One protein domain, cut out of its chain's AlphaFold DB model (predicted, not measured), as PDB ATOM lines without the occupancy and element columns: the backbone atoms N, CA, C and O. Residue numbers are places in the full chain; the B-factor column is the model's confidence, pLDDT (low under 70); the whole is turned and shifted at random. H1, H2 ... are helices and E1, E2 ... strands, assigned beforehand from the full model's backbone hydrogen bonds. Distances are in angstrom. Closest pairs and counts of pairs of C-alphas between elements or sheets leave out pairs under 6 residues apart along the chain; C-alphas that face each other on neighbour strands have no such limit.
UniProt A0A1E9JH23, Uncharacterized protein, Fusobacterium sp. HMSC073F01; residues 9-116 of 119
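This is residues 9 to 116 of the 119 residues of an uncharacterized protein of Fusobacterium sp. HMSC073F01 (UniProt A0A1E9JH23). A small two-stranded hairpin, E1 and E2, lies over one side of the long helix H2, mostly through E1, and H2 in turn is side by side with a second long helix, H1, which runs the same way. A long link, residues 31 to 50, folds back from the end of H1 to the start of H2, and the short helix H3 sits near H1. The printed part has 108 residues with three named helices and two named strands, in the order H1 H2 E1 E2 H3; the sheet, E1 - E2, is antiparallel and the class is mostly helix. The whole is compact, with a radius of gyration of the C-alphas of 14.2 A, and flat, spanning 43 by 32 by 16 A.

Find C-alpha 81 at (-25.271, 47.323, 102.597), where E1 begins; it runs to residue 85, and E2 takes residues 95 to 99. H2, residues 51 to 73, is 33.6 A long. H1 begins at C-alpha 9, (-10.154, 66.713, 112.872), and runs 31.9 A to residue 30. H3, residues 101 to 106, ends at (-20.215, 41.253, 111.765).

In the hairpin of E1 and E2, look for N 81 and O 99, 2.8 A apart, within hydrogen-bond range. Residues 84 to 85 of E1 also pair, parallel, with residues 110 to 111. The closest C-alphas of H2 and E1 are those of Asn 64 and Leu 81, 5.5 A apart. H1 and H2 touch at a shallow tilt of 15 degrees, closest at the C-alphas of Phe 28 and Leu 68, 6.4 A. H1 and H3 are close but not clearly touching, with the C-alphas of Lys 25 and Leu 105 closest at 5.7 A. H1 is apart from both strands. Every O i to N i+4 pair is within hydrogen-bond range in H1, 18 of 19 in H2 and 1 of 2 in H3.

The C-alphas farthest apart, of Ser 46 and Asn 76, are 44.2 A apart. The printed part has no cut, and the link from H1 to H2 is long. Confidence is under 70 at residues 89 to 92 and 115 to 116.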
ATOM      1  N   LEU A   9      -8.790  66.420 113.311       94.38
ATOM      2  CA  LEU A   9     -10.154  66.713 112.872       94.38
ATOM      3  C   LEU A   9     -10.722  65.567 112.029       94.38
ATOM      4  O   LEU A   9     -11.822  65.085 112.305       94.38
ATOM      5  N   ASP A  10      -9.935  65.063 111.076       93.00
ATOM      6  CA  ASP A  10     -10.270  63.868 110.300       93.00
ATOM      7  C   ASP A  10     -10.520  62.673 111.234       93.00
ATOM      8  O   ASP A  10     -11.516  61.967 111.081       93.00
ATOM      9  N   GLN A  11      -9.679  62.478 112.259       94.06
ATOM     10  CA  GLN A  11      -9.867  61.402 113.236       94.06
ATOM     11  C   GLN A  11     -11.180  61.544 114.016       94.06
ATOM     12  O   GLN A  11     -11.875  60.552 114.240       94.06
ATOM     13  N   GLN A  12     -11.540  62.757 114.438       95.19
ATOM     14  CA  GLN A  12     -12.800  63.003 115.142       95.19
ATOM     15  C   GLN A  12     -14.011  62.705 114.250       95.19
ATOM     16  O   GLN A  12     -14.974  62.088 114.713       95.19
ATOM     17  N   LEU A  13     -13.948  63.070 112.969       95.19
ATOM     18  CA  LEU A  13     -14.988  62.749 111.992       95.19
ATOM     19  C   LEU A  13     -15.092  61.240 111.743       95.19
ATOM     20  O   LEU A  13     -16.197  60.697 111.769       95.19
ATOM     21  N   ILE A  14     -13.962  60.544 111.587       94.12
ATOM     22  CA  ILE A  14     -13.910  59.078 111.470       94.12
ATOM     23  C   ILE A  14     -14.552  58.422 112.696       94.12
ATOM     24  O   ILE A  14     -15.390  57.534 112.552       94.12
ATOM     25  N   ASN A  15     -14.233  58.889 113.905       94.75
ATOM     26  CA  ASN A  15     -14.817  58.359 115.139       94.75
ATOM     27  C   ASN A  15     -16.345  58.545 115.177       94.75
ATOM     28  O   ASN A  15     -17.068  57.619 115.548       94.75
ATOM     29  N   ALA A  16     -16.848  59.710 114.758       95.06
ATOM     30  CA  ALA A  16     -18.285  59.970 114.660       95.06
ATOM     31  C   ALA A  16     -18.970  59.055 113.625       95.06
ATOM     32  O   ALA A  16     -20.058  58.535 113.879       95.06
ATOM     33  N   MET A  17     -18.322  58.811 112.483       95.25
ATOM     34  CA  MET A  17     -18.808  57.900 111.443       95.25
ATOM     35  C   MET A  17     -18.837  56.439 111.915       95.25
ATOM     36  O   MET A  17     -19.827  55.747 111.681       95.25
ATOM     37  N   ILE A  18     -17.805  55.981 112.633       94.75
ATOM     38  CA  ILE A  18     -17.763  54.642 113.248       94.75
ATOM     39  C   ILE A  18     -18.900  54.486 114.263       94.75
ATOM     40  O   ILE A  18     -19.613  53.484 114.242       94.75
ATOM     41  N   LEU A  19     -19.125  55.489 115.115       94.56
ATOM     42  CA  LEU A  19     -20.239  55.458 116.063       94.56
ATOM     43  C   LEU A  19     -21.593  55.362 115.340       94.56
ATOM     44  O   LEU A  19     -22.467  54.604 115.760       94.56
ATOM     45  N   TYR A  20     -21.770  56.092 114.234       95.38
ATOM     46  CA  TYR A  20     -22.988  56.001 113.426       95.38
ATOM     47  C   TYR A  20     -23.177  54.614 112.803       95.38
ATOM     48  O   TYR A  20     -24.297  54.104 112.787       95.38
ATOM     49  N   HIS A  21     -22.102  53.983 112.328       95.81
ATOM     50  CA  HIS A  21     -22.132  52.610 111.811       95.81
ATOM     51  C   HIS A  21     -22.623  51.608 112.860       95.81
ATOM     52  O   HIS A  21     -23.522  50.816 112.578       95.81
ATOM     53  N   GLU A  22     -22.115  51.685 114.091       95.00
ATOM     54  CA  GLU A  22     -22.569  50.804 115.174       95.00
ATOM     55  C   GLU A  22     -24.045  51.040 115.529       95.00
ATOM     56  O   GLU A  22     -24.813  50.092 115.699       95.00
ATOM     57  N   LEU A  23     -24.500  52.296 115.531       95.31
ATOM     58  CA  LEU A  23     -25.918  52.617 115.724       95.31
ATOM     59  C   LEU A  23     -26.807  52.094 114.586       95.31
ATOM     60  O   LEU A  23     -27.943  51.673 114.834       95.31
ATOM     61  N   LEU A  24     -26.313  52.088 113.342       95.81
ATOM     62  CA  LEU A  24     -27.001  51.444 112.224       95.81
ATOM     63  C   LEU A  24     -27.097  49.933 112.438       95.81
ATOM     64  O   LEU A  24     -28.184  49.385 112.263       95.81
ATOM     65  N   LYS A  25     -26.016  49.262 112.858       96.19
ATOM     66  CA  LYS A  25     -26.035  47.821 113.174       96.19
ATOM     67  C   LYS A  25     -27.093  47.502 114.225       96.19
ATOM     68  O   LYS A  25     -27.904  46.601 114.013       96.19
ATOM     69  N   GLU A  26     -27.158  48.278 115.301       95.75
ATOM     70  CA  GLU A  26     -28.195  48.120 116.327       95.75
ATOM     71  C   GLU A  26     -29.607  48.366 115.782       95.75
ATOM     72  O   GLU A  26     -30.529  47.601 116.067       95.75
ATOM     73  N   SER A  27     -29.775  49.381 114.934       96.12
ATOM     74  CA  SER A  27     -31.053  49.673 114.273       96.12
ATOM     75  C   SER A  27     -31.516  48.526 113.368       96.12
ATOM     76  O   SER A  27     -32.690  48.157 113.378       96.12
ATOM     77  N   PHE A  28     -30.600  47.907 112.618       96.38
ATOM     78  CA  PHE A  28     -30.900  46.732 111.798       96.38
ATOM     79  C   PHE A  28     -31.256  45.505 112.643       96.38
ATOM     80  O   PHE A  28     -32.218  44.814 112.308       96.38
ATOM     81  N   LYS A  29     -30.538  45.249 113.746       95.31
ATOM     82  CA  LYS A  29     -30.843  44.137 114.668       95.31
ATOM     83  C   LYS A  29     -32.236  44.270 115.281       95.31
ATOM     84  O   LYS A  29     -32.969  43.290 115.345       95.31
ATOM     85  N   LYS A  30     -32.602  45.479 115.711       94.62
ATOM     86  CA  LYS A  30     -33.903  45.770 116.335       94.62
ATOM     87  C   LYS A  30     -35.024  46.019 115.326       94.62
ATOM     88  O   LYS A  30     -36.183  46.097 115.715       94.62
ATOM     89  N   LYS A  31     -34.682  46.155 114.040       94.44
ATOM     90  CA  LYS A  31     -35.599  46.531 112.956       94.44
ATOM     91  C   LYS A  31     -36.380  47.817 113.272       94.44
ATOM     92  O   LYS A  31     -37.566  47.942 112.989       94.44
ATOM     93  N   GLU A  32     -35.692  48.812 113.822       93.88
ATOM     94  CA  GLU A  32     -36.269  50.113 114.170       93.88
ATOM     95  C   GLU A  32     -35.239  51.234 114.024       93.88
ATOM     96  O   GLU A  32     -34.058  50.991 113.786       93.88
ATOM     97  N   ARG A  33     -35.672  52.490 114.168       90.31
ATOM     98  CA  ARG A  33     -34.745  53.627 114.192       90.31
ATOM     99  C   ARG A  33     -34.275  53.877 115.617       90.31
ATOM    100  O   ARG A  33     -35.061  54.343 116.440       90.31
ATOM    101  N   VAL A  34     -32.987  53.691 115.876       84.44
ATOM    102  CA  VAL A  34     -32.396  54.156 117.133       84.44
ATOM    103  C   VAL A  34     -32.218  55.675 117.064       84.44
ATOM    104  O   VAL A  34     -31.578  56.209 116.157       84.44
ATOM    105  N   LYS A  35     -32.818  56.397 118.015       72.75
ATOM    106  CA  LYS A  35     -32.632  57.846 118.154       72.75
ATOM    107  C   LYS A  35     -31.417  58.104 119.036       72.75
ATOM    108  O   LYS A  35     -31.505  58.008 120.256       72.75
ATOM    109  N   THR A  36     -30.296  58.468 118.427       73.75
ATOM    110  CA  THR A  36     -29.100  58.893 119.163       73.75
ATOM    111  C   THR A  36     -28.503  60.123 118.503       73.75
ATOM    112  O   THR A  36     -28.431  60.213 117.278       73.75
ATOM    113  N   LYS A  37     -28.104  61.098 119.324       79.38
ATOM    114  CA  LYS A  37     -27.419  62.301 118.857       79.38
ATOM    115  C   LYS A  37     -25.928  61.997 118.772       79.38
ATOM    116  O   LYS A  37     -25.311  61.689 119.786       79.38
ATOM    117  N   ILE A  38     -25.365  62.084 117.573       87.19
ATOM    118  CA  ILE A  38     -23.917  62.038 117.370       87.19
ATOM    119  C   ILE A  38     -23.412  63.469 117.345       87.19
ATOM    120  O   ILE A  38     -23.974  64.321 116.655       87.19
ATOM    121  N   ILE A  39     -22.370  63.727 118.124       88.06
ATOM    122  CA  ILE A  39     -21.660  64.998 118.090       88.06
ATOM    123  C   ILE A  39     -20.687  64.922 116.916       88.06
ATOM    124  O   ILE A  39     -19.824  64.048 116.881       88.06
ATOM    125  N   VAL A  40     -20.865  65.814 115.948       89.19
ATOM    126  CA  VAL A  40     -19.973  65.965 114.799       89.19
ATOM    127  C   VAL A  40     -19.243  67.295 114.984       89.19
ATOM    128  O   VAL A  40     -19.926  68.296 115.214       89.19
ATOM    129  N   PRO A  41     -17.901  67.324 114.950       89.00
ATOM    130  CA  PRO A  41     -17.157  68.575 115.047       89.00
ATOM    131  C   PRO A  41     -17.476  69.485 113.855       89.00
ATOM    132  O   PRO A  41     -17.766  69.006 112.758       89.00
ATOM    133  N   GLU A  42     -17.410  70.796 114.067       91.19
ATOM    134  CA  GLU A  42     -17.433  71.761 112.967       91.19
ATOM    135  C   GLU A  42     -16.114  71.687 112.189       91.19
ATOM    136  O   GLU A  42     -15.050  71.470 112.770       91.19
ATOM    137  N   PHE A  43     -16.187  71.840 110.869       92.19
ATOM    138  CA  PHE A  43     -15.025  71.787 109.986       92.19
ATOM    139  C   PHE A  43     -15.256  72.622 108.726       92.19
ATOM    140  O   PHE A  43     -16.389  72.740 108.252       92.19
ATOM    141  N   SER A  44     -14.172  73.126 108.136       91.69
ATOM    142  CA  SER A  44     -14.147  73.573 106.741       91.69
ATOM    143  C   SER A  44     -13.461  72.526 105.866       91.69
ATOM    144  O   SER A  44     -12.618  71.761 106.329       91.69
ATOM    145  N   TYR A  45     -13.784  72.482 104.570       86.31
ATOM    146  CA  TYR A  45     -13.173  71.502 103.657       86.31
ATOM    147  C   TYR A  45     -11.646  71.630 103.556       86.31
ATOM    148  O   TYR A  45     -10.977  70.632 103.315       86.31
ATOM    149  N   SER A  46     -11.106  72.834 103.759       90.12
ATOM    150  CA  SER A  46      -9.664  73.110 103.786       90.12
ATOM    151  C   SER A  46      -8.922  72.429 104.935       90.12
ATOM    152  O   SER A  46      -7.711  72.255 104.849       90.12
ATOM    153  N   ASP A  47      -9.632  72.053 106.000       90.81
ATOM    154  CA  ASP A  47      -9.033  71.549 107.239       90.81
ATOM    155  C   ASP A  47      -8.824  70.024 107.199       90.81
ATOM    156  O   ASP A  47      -8.163  69.446 108.070       90.81
ATOM    157  N   LEU A  48      -9.396  69.372 106.180       91.44
ATOM    158  CA  LEU A  48      -9.443  67.924 106.019       91.44
ATOM    159  C   LEU A  48      -8.326  67.447 105.090       91.44
ATOM    160  O   LEU A  48      -8.289  67.806 103.912       91.44
ATOM    161  N   LEU A  49      -7.450  66.569 105.583       90.38
ATOM    162  CA  LEU A  49      -6.421  65.929 104.755       90.38
ATOM    163  C   LEU A  49      -6.975  64.703 104.023       90.38
ATOM    164  O   LEU A  49      -6.560  64.407 102.903       90.38
ATOM    165  N   TYR A  50      -7.945  64.011 104.625       88.31
ATOM    166  CA  TYR A  50      -8.547  62.786 104.086       88.31
ATOM    167  C   TYR A  50      -9.967  63.014 103.540       88.31
ATOM    168  O   TYR A  50     -10.835  62.145 103.636       88.31
ATOM    169  N   TYR A  51     -10.223  64.178 102.929       89.12
ATOM    170  CA  TYR A  51     -11.554  64.575 102.439       89.12
ATOM    171  C   TYR A  51     -12.249  63.502 101.583       89.12
ATOM    172  O   TYR A  51     -13.418  63.191 101.807       89.12
ATOM    173  N   THR A  52     -11.545  62.914 100.612       88.12
ATOM    174  CA  THR A  52     -12.120  61.896  99.715       88.12
ATOM    175  C   THR A  52     -12.572  60.651 100.481       88.12
ATOM    176  O   THR A  52     -13.632  60.097 100.190       88.12
ATOM    177  N   GLU A  53     -11.809  60.234 101.496       90.94
ATOM    178  CA  GLU A  53     -12.165  59.117 102.376       90.94
ATOM    179  C   GLU A  53     -13.400  59.427 103.207       90.94
ATOM    180  O   GLU A  53     -14.361  58.652 103.196       90.94
ATOM    181  N   LEU A  54     -13.413  60.583 103.861       92.94
ATOM    182  CA  LEU A  54     -14.545  61.039 104.662       92.94
ATOM    183  C   LEU A  54     -15.817  61.159 103.817       92.94
ATOM    184  O   LEU A  54     -16.888  60.709 104.228       92.94
ATOM    185  N   LYS A  55     -15.702  61.698 102.600       92.81
ATOM    186  CA  LYS A  55     -16.817  61.817 101.657       92.81
ATOM    187  C   LYS A  55     -17.375  60.449 101.264       92.81
ATOM    188  O   LYS A  55     -18.584  60.241 101.361       92.81
ATOM    189  N   ASN A  56     -16.517  59.515 100.852       93.00
ATOM    190  CA  ASN A  56     -16.943  58.169 100.461       93.00
ATOM    191  C   ASN A  56     -17.597  57.425 101.632       93.00
ATOM    192  O   ASN A  56     -18.640  56.789 101.466       93.00
ATOM    193  N   THR A  57     -17.026  57.566 102.828       94.88
ATOM    194  CA  THR A  57     -17.561  56.981 104.062       94.88
ATOM    195  C   THR A  57     -18.945  57.543 104.385       94.88
ATOM    196  O   THR A  57     -19.879  56.787 104.653       94.88
ATOM    197  N   LEU A  58     -19.128  58.861 104.283       94.81
ATOM    198  CA  LEU A  58     -20.421  59.493 104.527       94.81
ATOM    199  C   LEU A  58     -21.500  59.005 103.548       94.81
ATOM    200  O   LEU A  58     -22.621  58.705 103.963       94.81
ATOM    201  N   GLU A  59     -21.184  58.904 102.256       95.69
ATOM    202  CA  GLU A  59     -22.132  58.405 101.251       95.69
ATOM    203  C   GLU A  59     -22.491  56.929 101.473       95.69
ATOM    204  O   GLU A  59     -23.654  56.540 101.327       95.69
ATOM    205  N   CYS A  60     -21.527  56.119 101.916       96.12
ATOM    206  CA  CYS A  60     -21.750  54.740 102.341       96.12
ATOM    207  C   CYS A  60     -22.759  54.657 103.503       96.12
ATOM    208  O   CYS A  60     -23.750  53.926 103.430       96.12
ATOM    209  N   LEU A  61     -22.572  55.473 104.543       96.56
ATOM    210  CA  LEU A  61     -23.473  55.523 105.698       96.56
ATOM    211  C   LEU A  61     -24.876  56.028 105.330       96.56
ATOM    212  O   LEU A  61     -25.877  55.462 105.779       96.56
ATOM    213  N   LYS A  62     -24.976  57.046 104.465       96.56
ATOM    214  CA  LYS A  62     -26.264  57.533 103.938       96.56
ATOM    215  C   LYS A  62     -27.003  56.452 103.154       96.56
ATOM    216  O   LYS A  62     -28.223  56.333 103.289       96.56
ATOM    217  N   HIS A  63     -26.290  55.679 102.330       97.88
ATOM    218  CA  HIS A  63     -26.860  54.534 101.617       97.88
ATOM    219  C   HIS A  63     -27.429  53.518 102.609       97.88
ATOM    220  O   HIS A  63     -28.611  53.194 102.530       97.88
ATOM    221  N   ASN A  64     -26.634  53.089 103.590       97.75
ATOM    222  CA  ASN A  64     -27.060  52.094 104.578       97.75
ATOM    223  C   ASN A  64     -28.267  52.562 105.399       97.75
ATOM    224  O   ASN A  64     -29.180  51.782 105.659       97.75
ATOM    225  N   TYR A  65     -28.330  53.848 105.751       96.81
ATOM    226  CA  TYR A  65     -29.508  54.406 106.408       96.81
ATOM    227  C   TYR A  65     -30.756  54.346 105.515       96.81
ATOM    228  O   TYR A  65     -31.828  53.965 105.981       96.81
ATOM    229  N   LYS A  66     -30.651  54.666 104.218       96.75
ATOM    230  CA  LYS A  66     -31.783  54.515 103.281       96.75
ATOM    231  C   LYS A  66     -32.248  53.061 103.189       96.75
ATOM    232  O   LYS A  66     -33.452  52.816 103.152       96.75
ATOM    233  N   GLU A  67     -31.315  52.115 103.181       97.75
ATOM    234  CA  GLU A  67     -31.616  50.681 103.197       97.75
ATOM    235  C   GLU A  67     -32.326  50.260 104.487       97.75
ATOM    236  O   GLU A  67     -33.328  49.550 104.418       97.75
ATOM    237  N   LEU A  68     -31.905  50.781 105.644       97.12
ATOM    238  CA  LEU A  68     -32.600  50.584 106.919       97.12
ATOM    239  C   LEU A  68     -34.056  51.059 106.836       97.12
ATOM    240  O   LEU A  68     -34.966  50.353 107.263       97.12
ATOM    241  N   LEU A  69     -34.304  52.236 106.253       95.88
ATOM    242  CA  LEU A  69     -35.664  52.764 106.124       95.88
ATOM    243  C   LEU A  69     -36.583  51.863 105.293       95.88
ATOM    244  O   LEU A  69     -37.779  51.799 105.579       95.88
ATOM    245  N   LYS A  70     -36.045  51.192 104.270       96.19
ATOM    246  CA  LYS A  70     -36.784  50.199 103.476       96.19
ATOM    247  C   LYS A  70     -36.974  48.903 104.261       96.19
ATOM    248  O   LYS A  70     -38.085  48.385 104.306       96.19
ATOM    249  N   TYR A  71     -35.915  48.438 104.922       96.62
ATOM    250  CA  TYR A  71     -35.902  47.220 105.728       96.62
ATOM    251  C   TYR A  71     -36.918  47.251 106.875       96.62
ATOM    252  O   TYR A  71     -37.598  46.263 107.128       96.62
ATOM    253  N   ILE A  72     -37.090  48.400 107.532       95.81
ATOM    254  CA  ILE A  72     -38.104  48.574 108.582       95.81
ATOM    255  C   ILE A  72     -39.527  48.445 108.011       95.81
ATOM    256  O   ILE A  72     -40.403  47.890 108.664       95.81
ATOM    257  N   LYS A  73     -39.772  48.960 106.800       94.75
ATOM    258  CA  LYS A  73     -41.117  49.033 106.201       94.75
ATOM    259  C   LYS A  73     -41.597  47.731 105.564       94.75
ATOM    260  O   LYS A  73     -42.794  47.594 105.341       94.75
ATOM    261  N   SER A  74     -40.688  46.835 105.195       92.56
ATOM    262  CA  SER A  74     -41.007  45.640 104.415       92.56
ATOM    263  C   SER A  74     -40.480  44.390 105.105       92.56
ATOM    264  O   SER A  74     -39.308  44.305 105.467       92.56
ATOM    265  N   GLU A  75     -41.351  43.400 105.292       84.88
ATOM    266  CA  GLU A  75     -40.994  42.147 105.961       84.88
ATOM    267  C   GLU A  75     -40.035  41.284 105.139       84.88
ATOM    268  O   GLU A  75     -39.132  40.683 105.713       84.88
ATOM    269  N   ASN A  76     -40.153  41.322 103.809       90.31
ATOM    270  CA  ASN A  76     -39.397  40.469 102.885       90.31
ATOM    271  C   ASN A  76     -38.260  41.213 102.163       90.31
ATOM    272  O   ASN A  76     -37.816  40.801 101.092       90.31
ATOM    273  N   TYR A  77     -37.802  42.342 102.708       94.94
ATOM    274  CA  TYR A  77     -36.713  43.112 102.114       94.94
ATOM    275  C   TYR A  77     -35.348  42.615 102.589       94.94
ATOM    276  O   TYR A  77     -35.079  42.583 103.787       94.94
ATOM    277  N   SER A  78     -34.457  42.309 101.646       94.00
ATOM    278  CA  SER A  78     -33.054  42.009 101.936       94.00
ATOM    279  C   SER A  78     -32.185  43.213 101.556       94.00
ATOM    280  O   SER A  78     -32.001  43.459 100.362       94.00
ATOM    281  N   PRO A  79     -31.653  43.978 102.526       96.31
ATOM    282  CA  PRO A  79     -30.845  45.152 102.227       96.31
ATOM    283  C   PRO A  79     -29.478  44.754 101.660       96.31
ATOM    284  O   PRO A  79     -28.861  43.788 102.119       96.31
ATOM    285  N   LEU A  80     -28.987  45.541 100.700       96.81
ATOM    286  CA  LEU A  80     -27.603  45.469 100.233       96.81
ATOM    287  C   LEU A  80     -26.834  46.654 100.814       96.81
ATOM    288  O   LEU A  80     -27.038  47.807 100.421       96.81
ATOM    289  N   LEU A  81     -25.978  46.351 101.779       97.62
ATOM    290  CA  LEU A  81     -25.271  47.323 102.597       97.62
ATOM    291  C   LEU A  81     -23.852  47.515 102.088       97.62
ATOM    292  O   LEU A  81     -23.381  46.780 101.225       97.62
ATOM    293  N   LYS A  82     -23.191  48.550 102.586       97.12
ATOM    294  CA  LYS A  82     -21.858  48.942 102.147       97.12
ATOM    295  C   LYS A  82     -20.942  49.200 103.332       97.12
ATOM    296  O   LYS A  82     -21.400  49.669 104.373       97.12
ATOM    297  N   VAL A  83     -19.656  48.942 103.143       95.06
ATOM    298  CA  VAL A  83     -18.569  49.358 104.040       95.06
ATOM    299  C   VAL A  83     -17.387  49.875 103.218       95.06
ATOM    300  O   VAL A  83     -17.386  49.769 101.986       95.06
ATOM    301  N   ILE A  84     -16.388  50.445 103.888       94.06
ATOM    302  CA  ILE A  84     -15.187  50.981 103.247       94.06
ATOM    303  C   ILE A  84     -14.045  49.978 103.358       94.06
ATOM    304  O   ILE A  84     -13.657  49.573 104.446       94.06
ATOM    305  N   PHE A  85     -13.476  49.606 102.223       90.88
ATOM    306  CA  PHE A  85     -12.254  48.829 102.135       90.88
ATOM    307  C   PHE A  85     -11.035  49.730 101.970       90.88
ATOM    308  O   PHE A  85     -11.011  50.618 101.111       90.88
ATOM    309  N   LEU A  86     -10.013  49.443 102.771       87.56
ATOM    310  CA  LEU A  86      -8.693  50.054 102.703       87.56
ATOM    311  C   LEU A  86      -7.656  48.933 102.565       87.56
ATOM    312  O   LEU A  86      -7.459  48.150 103.491       87.56
ATOM    313  N   TYR A  87      -7.017  48.837 101.394       76.00
ATOM    314  CA  TYR A  87      -6.008  47.802 101.127       76.00
ATOM    315  C   TYR A  87      -4.730  48.025 101.950       76.00
ATOM    316  O   TYR A  87      -4.213  47.085 102.547       76.00
ATOM    317  N   ASP A  88      -4.264  49.274 101.999       72.25
ATOM    318  CA  ASP A  88      -3.166  49.755 102.836       72.25
ATOM    319  C   ASP A  88      -3.618  51.032 103.559       72.25
ATOM    320  O   ASP A  88      -3.993  52.030 102.938       72.25
ATOM    321  N   TYR A  89      -3.616  50.989 104.887       66.44
ATOM    322  CA  TYR A  89      -4.173  52.029 105.748       66.44
ATOM    323  C   TYR A  89      -3.369  53.334 105.765       66.44
ATOM    324  O   TYR A  89      -3.870  54.345 106.273       66.44
ATOM    325  N   GLU A  90      -2.152  53.334 105.216       64.25
ATOM    326  CA  GLU A  90      -1.326  54.539 105.135       64.25
ATOM    327  C   GLU A  90      -1.563  55.334 103.842       64.25
ATOM    328  O   GLU A  90      -1.561  56.566 103.887       64.25
ATOM    329  N   TYR A  91      -1.829  54.658 102.712       60.94
ATOM    330  CA  TYR A  91      -1.801  55.300 101.385       60.94
ATOM    331  C   TYR A  91      -2.884  54.855 100.386       60.94
ATOM    332  O   TYR A  91      -2.877  55.323  99.246       60.94
ATOM    333  N   CYS A  92      -3.821  53.970 100.747       66.62
ATOM    334  CA  CYS A  92      -4.812  53.495  99.776       66.62
ATOM    335  C   CYS A  92      -6.022  54.404  99.586       66.62
ATOM    336  O   CYS A  92      -6.516  55.068 100.496       66.62
ATOM    337  N   VAL A  93      -6.555  54.341  98.365       77.00
ATOM    338  CA  VAL A  93      -7.830  54.951  98.002       77.00
ATOM    339  C   VAL A  93      -8.970  54.108  98.591       77.00
ATOM    340  O   VAL A  93      -9.036  52.901  98.335       77.00
ATOM    341  N   PRO A  94      -9.892  54.716  99.352       86.38
ATOM    342  CA  PRO A  94     -11.018  54.010  99.945       86.38
ATOM    343  C   PRO A  94     -11.951  53.494  98.860       86.38
ATOM    344  O   PRO A  94     -12.466  54.264  98.046       86.38
ATOM    345  N   THR A  95     -12.195  52.188  98.889       88.75
ATOM    346  CA  THR A  95     -13.091  51.504  97.953       88.75
ATOM    347  C   THR A  95     -14.359  51.078  98.674       88.75
ATOM    348  O   THR A  95     -14.314  50.628  99.811       88.75
ATOM    349  N   VAL A  96     -15.512  51.204  98.025       92.06
ATOM    350  CA  VAL A  96     -16.787  50.768  98.604       92.06
ATOM    351  C   VAL A  96     -17.001  49.287  98.305       92.06
ATOM    352  O   VAL A  96     -16.953  48.878  97.147       92.06
ATOM    353  N   VAL A  97     -17.286  48.498  99.339       93.00
ATOM    354  CA  VAL A  97     -17.594  47.065  99.220       93.00
ATOM    355  C   VAL A  97     -19.036  46.824  99.627       93.00
ATOM    356  O   VAL A  97     -19.495  47.362 100.632       93.00
ATOM    357  N   ASN A  98     -19.752  46.021  98.839       94.88
ATOM    358  CA  ASN A  98     -21.116  45.617  99.160       94.88
ATOM    359  C   ASN A  98     -21.117  44.405 100.100       94.88
ATOM    360  O   ASN A  98     -20.296  43.505  99.951       94.88
ATOM    361  N   MET A  99     -22.083  44.372 101.009       93.69
ATOM    362  CA  MET A  99     -22.282  43.334 102.012       93.69
ATOM    363  C   MET A  99     -23.763  42.992 102.147       93.69
ATOM    364  O   MET A  99     -24.640  43.857 102.068       93.69
ATOM    365  N   THR A 100     -24.041  41.722 102.405       96.25
ATOM    366  CA  THR A 100     -25.331  41.275 102.931       96.25
ATOM    367  C   THR A 100     -25.542  41.806 104.350       96.25
ATOM    368  O   THR A 100     -24.600  42.216 105.032       96.25
ATOM    369  N   LEU A 101     -26.783  41.743 104.843       96.06
ATOM    370  CA  LEU A 101     -27.080  42.105 106.230       96.06
ATOM    371  C   LEU A 101     -26.238  41.300 107.233       96.06
ATOM    372  O   LEU A 101     -25.725  41.866 108.192       96.06
ATOM    373  N   LYS A 102     -26.068  39.992 107.004       95.12
ATOM    374  CA  LYS A 102     -25.303  39.121 107.904       95.12
ATOM    375  C   LYS A 102     -23.844  39.566 108.004       95.12
ATOM    376  O   LYS A 102     -23.340  39.708 109.111       95.12
ATOM    377  N   GLU A 103     -23.202  39.813 106.864       94.94
ATOM    378  CA  GLU A 103     -21.809  40.272 106.805       94.94
ATOM    379  C   GLU A 103     -21.655  41.650 107.454       94.94
ATOM    380  O   GLU A 103     -20.758  41.849 108.270       94.94
ATOM    381  N   PHE A 104     -22.582  42.569 107.167       95.69
ATOM    382  CA  PHE A 104     -22.586  43.916 107.735       95.69
ATOM    383  C   PHE A 104     -22.684  43.924 109.267       95.69
ATOM    384  O   PHE A 104     -22.021  44.707 109.942       95.69
ATOM    385  N   LEU A 105     -23.504  43.042 109.849       95.31
ATOM    386  CA  LEU A 105     -23.648  42.950 111.304       95.31
ATOM    387  C   LEU A 105     -22.375  42.449 111.999       95.31
ATOM    388  O   LEU A 105     -22.203  42.704 113.193       95.31
ATOM    389  N   THR A 106     -21.498  41.766 111.266       92.50
ATOM    390  CA  THR A 106     -20.215  41.253 111.765       92.50
ATOM    391  C   THR A 106     -19.013  42.102 111.367       92.50
ATOM    392  O   THR A 106     -17.930  41.868 111.891       92.50
ATOM    393  N   SER A 107     -19.182  43.070 110.465       91.44
ATOM    394  CA  SER A 107     -18.090  43.901 109.969       91.44
ATOM    395  C   SER A 107     -17.974  45.232 110.708       91.44
ATOM    396  O   SER A 107     -18.930  45.759 111.301       91.44
ATOM    397  N   ASP A 108     -16.769  45.786 110.638       92.56
ATOM    398  CA  ASP A 108     -16.499  47.170 110.993       92.56
ATOM    399  C   ASP A 108     -16.749  48.092 109.791       92.56
ATOM    400  O   ASP A 108     -16.855  47.653 108.645       92.56
ATOM    401  N   LEU A 109     -16.844  49.401 110.047       93.56
ATOM    402  CA  LEU A 109     -17.036  50.400 108.988       93.56
ATOM    403  C   LEU A 109     -15.881  50.400 107.974       93.56
ATOM    404  O   LEU A 109     -16.105  50.595 106.778       93.56
ATOM    405  N   TYR A 110     -14.660  50.194 108.472       91.94
ATOM    406  CA  TYR A 110     -13.442  50.086 107.680       91.94
ATOM    407  C   TYR A 110     -12.896  48.667 107.781       91.94
ATOM    408  O   TYR A 110     -12.539  48.225 108.874       91.94
ATOM    409  N   ILE A 111     -12.788  47.998 106.639       88.81
ATOM    410  CA  ILE A 111     -12.299  46.625 106.520       88.81
ATOM    411  C   ILE A 111     -10.969  46.586 105.761       88.81
ATOM    412  O   ILE A 111     -10.712  47.412 104.879       88.81
ATOM    413  N   GLY A 112     -10.118  45.629 106.125       84.00
ATOM    414  CA  GLY A 112      -8.785  45.437 105.549       84.00
ATOM    415  C   GLY A 112      -8.675  44.204 104.677       84.00
ATOM    416  O   GLY A 112      -9.604  43.401 104.585       84.00
ATOM    417  N   LYS A 113      -7.505  44.018 104.058       76.62
ATOM    418  CA  LYS A 113      -7.217  42.844 103.217       76.62
ATOM    419  C   LYS A 113      -7.455  41.525 103.959       76.62
ATOM    420  O   LYS A 113      -8.004  40.597 103.377       76.62
ATOM    421  N   ASP A 114      -7.102  41.471 105.241       70.81
ATOM    422  CA  ASP A 114      -7.247  40.270 106.073       70.81
ATOM    423  C   ASP A 114      -8.708  39.925 106.397       70.81
ATOM    424  O   ASP A 114      -9.020  38.774 106.705       70.81
ATOM    425  N   GLU A 115      -9.605  40.910 106.297       67.44
ATOM    426  CA  GLU A 115     -11.043  40.751 106.516       67.44
ATOM    427  C   GLU A 115     -11.773  40.355 105.217       67.44
ATOM    428  O   GLU A 115     -12.828  39.724 105.266       67.44
ATOM    429  N   ILE A 116     -11.169  40.604 104.045       63.75
ATOM    430  CA  ILE A 116     -11.599  40.033 102.758       63.75
ATOM    431  C   ILE A 116     -10.997  38.629 102.600       63.75
ATOM    432  O   ILE A 116     -10.287  38.320 101.646       63.75
TER     433      ILE A 116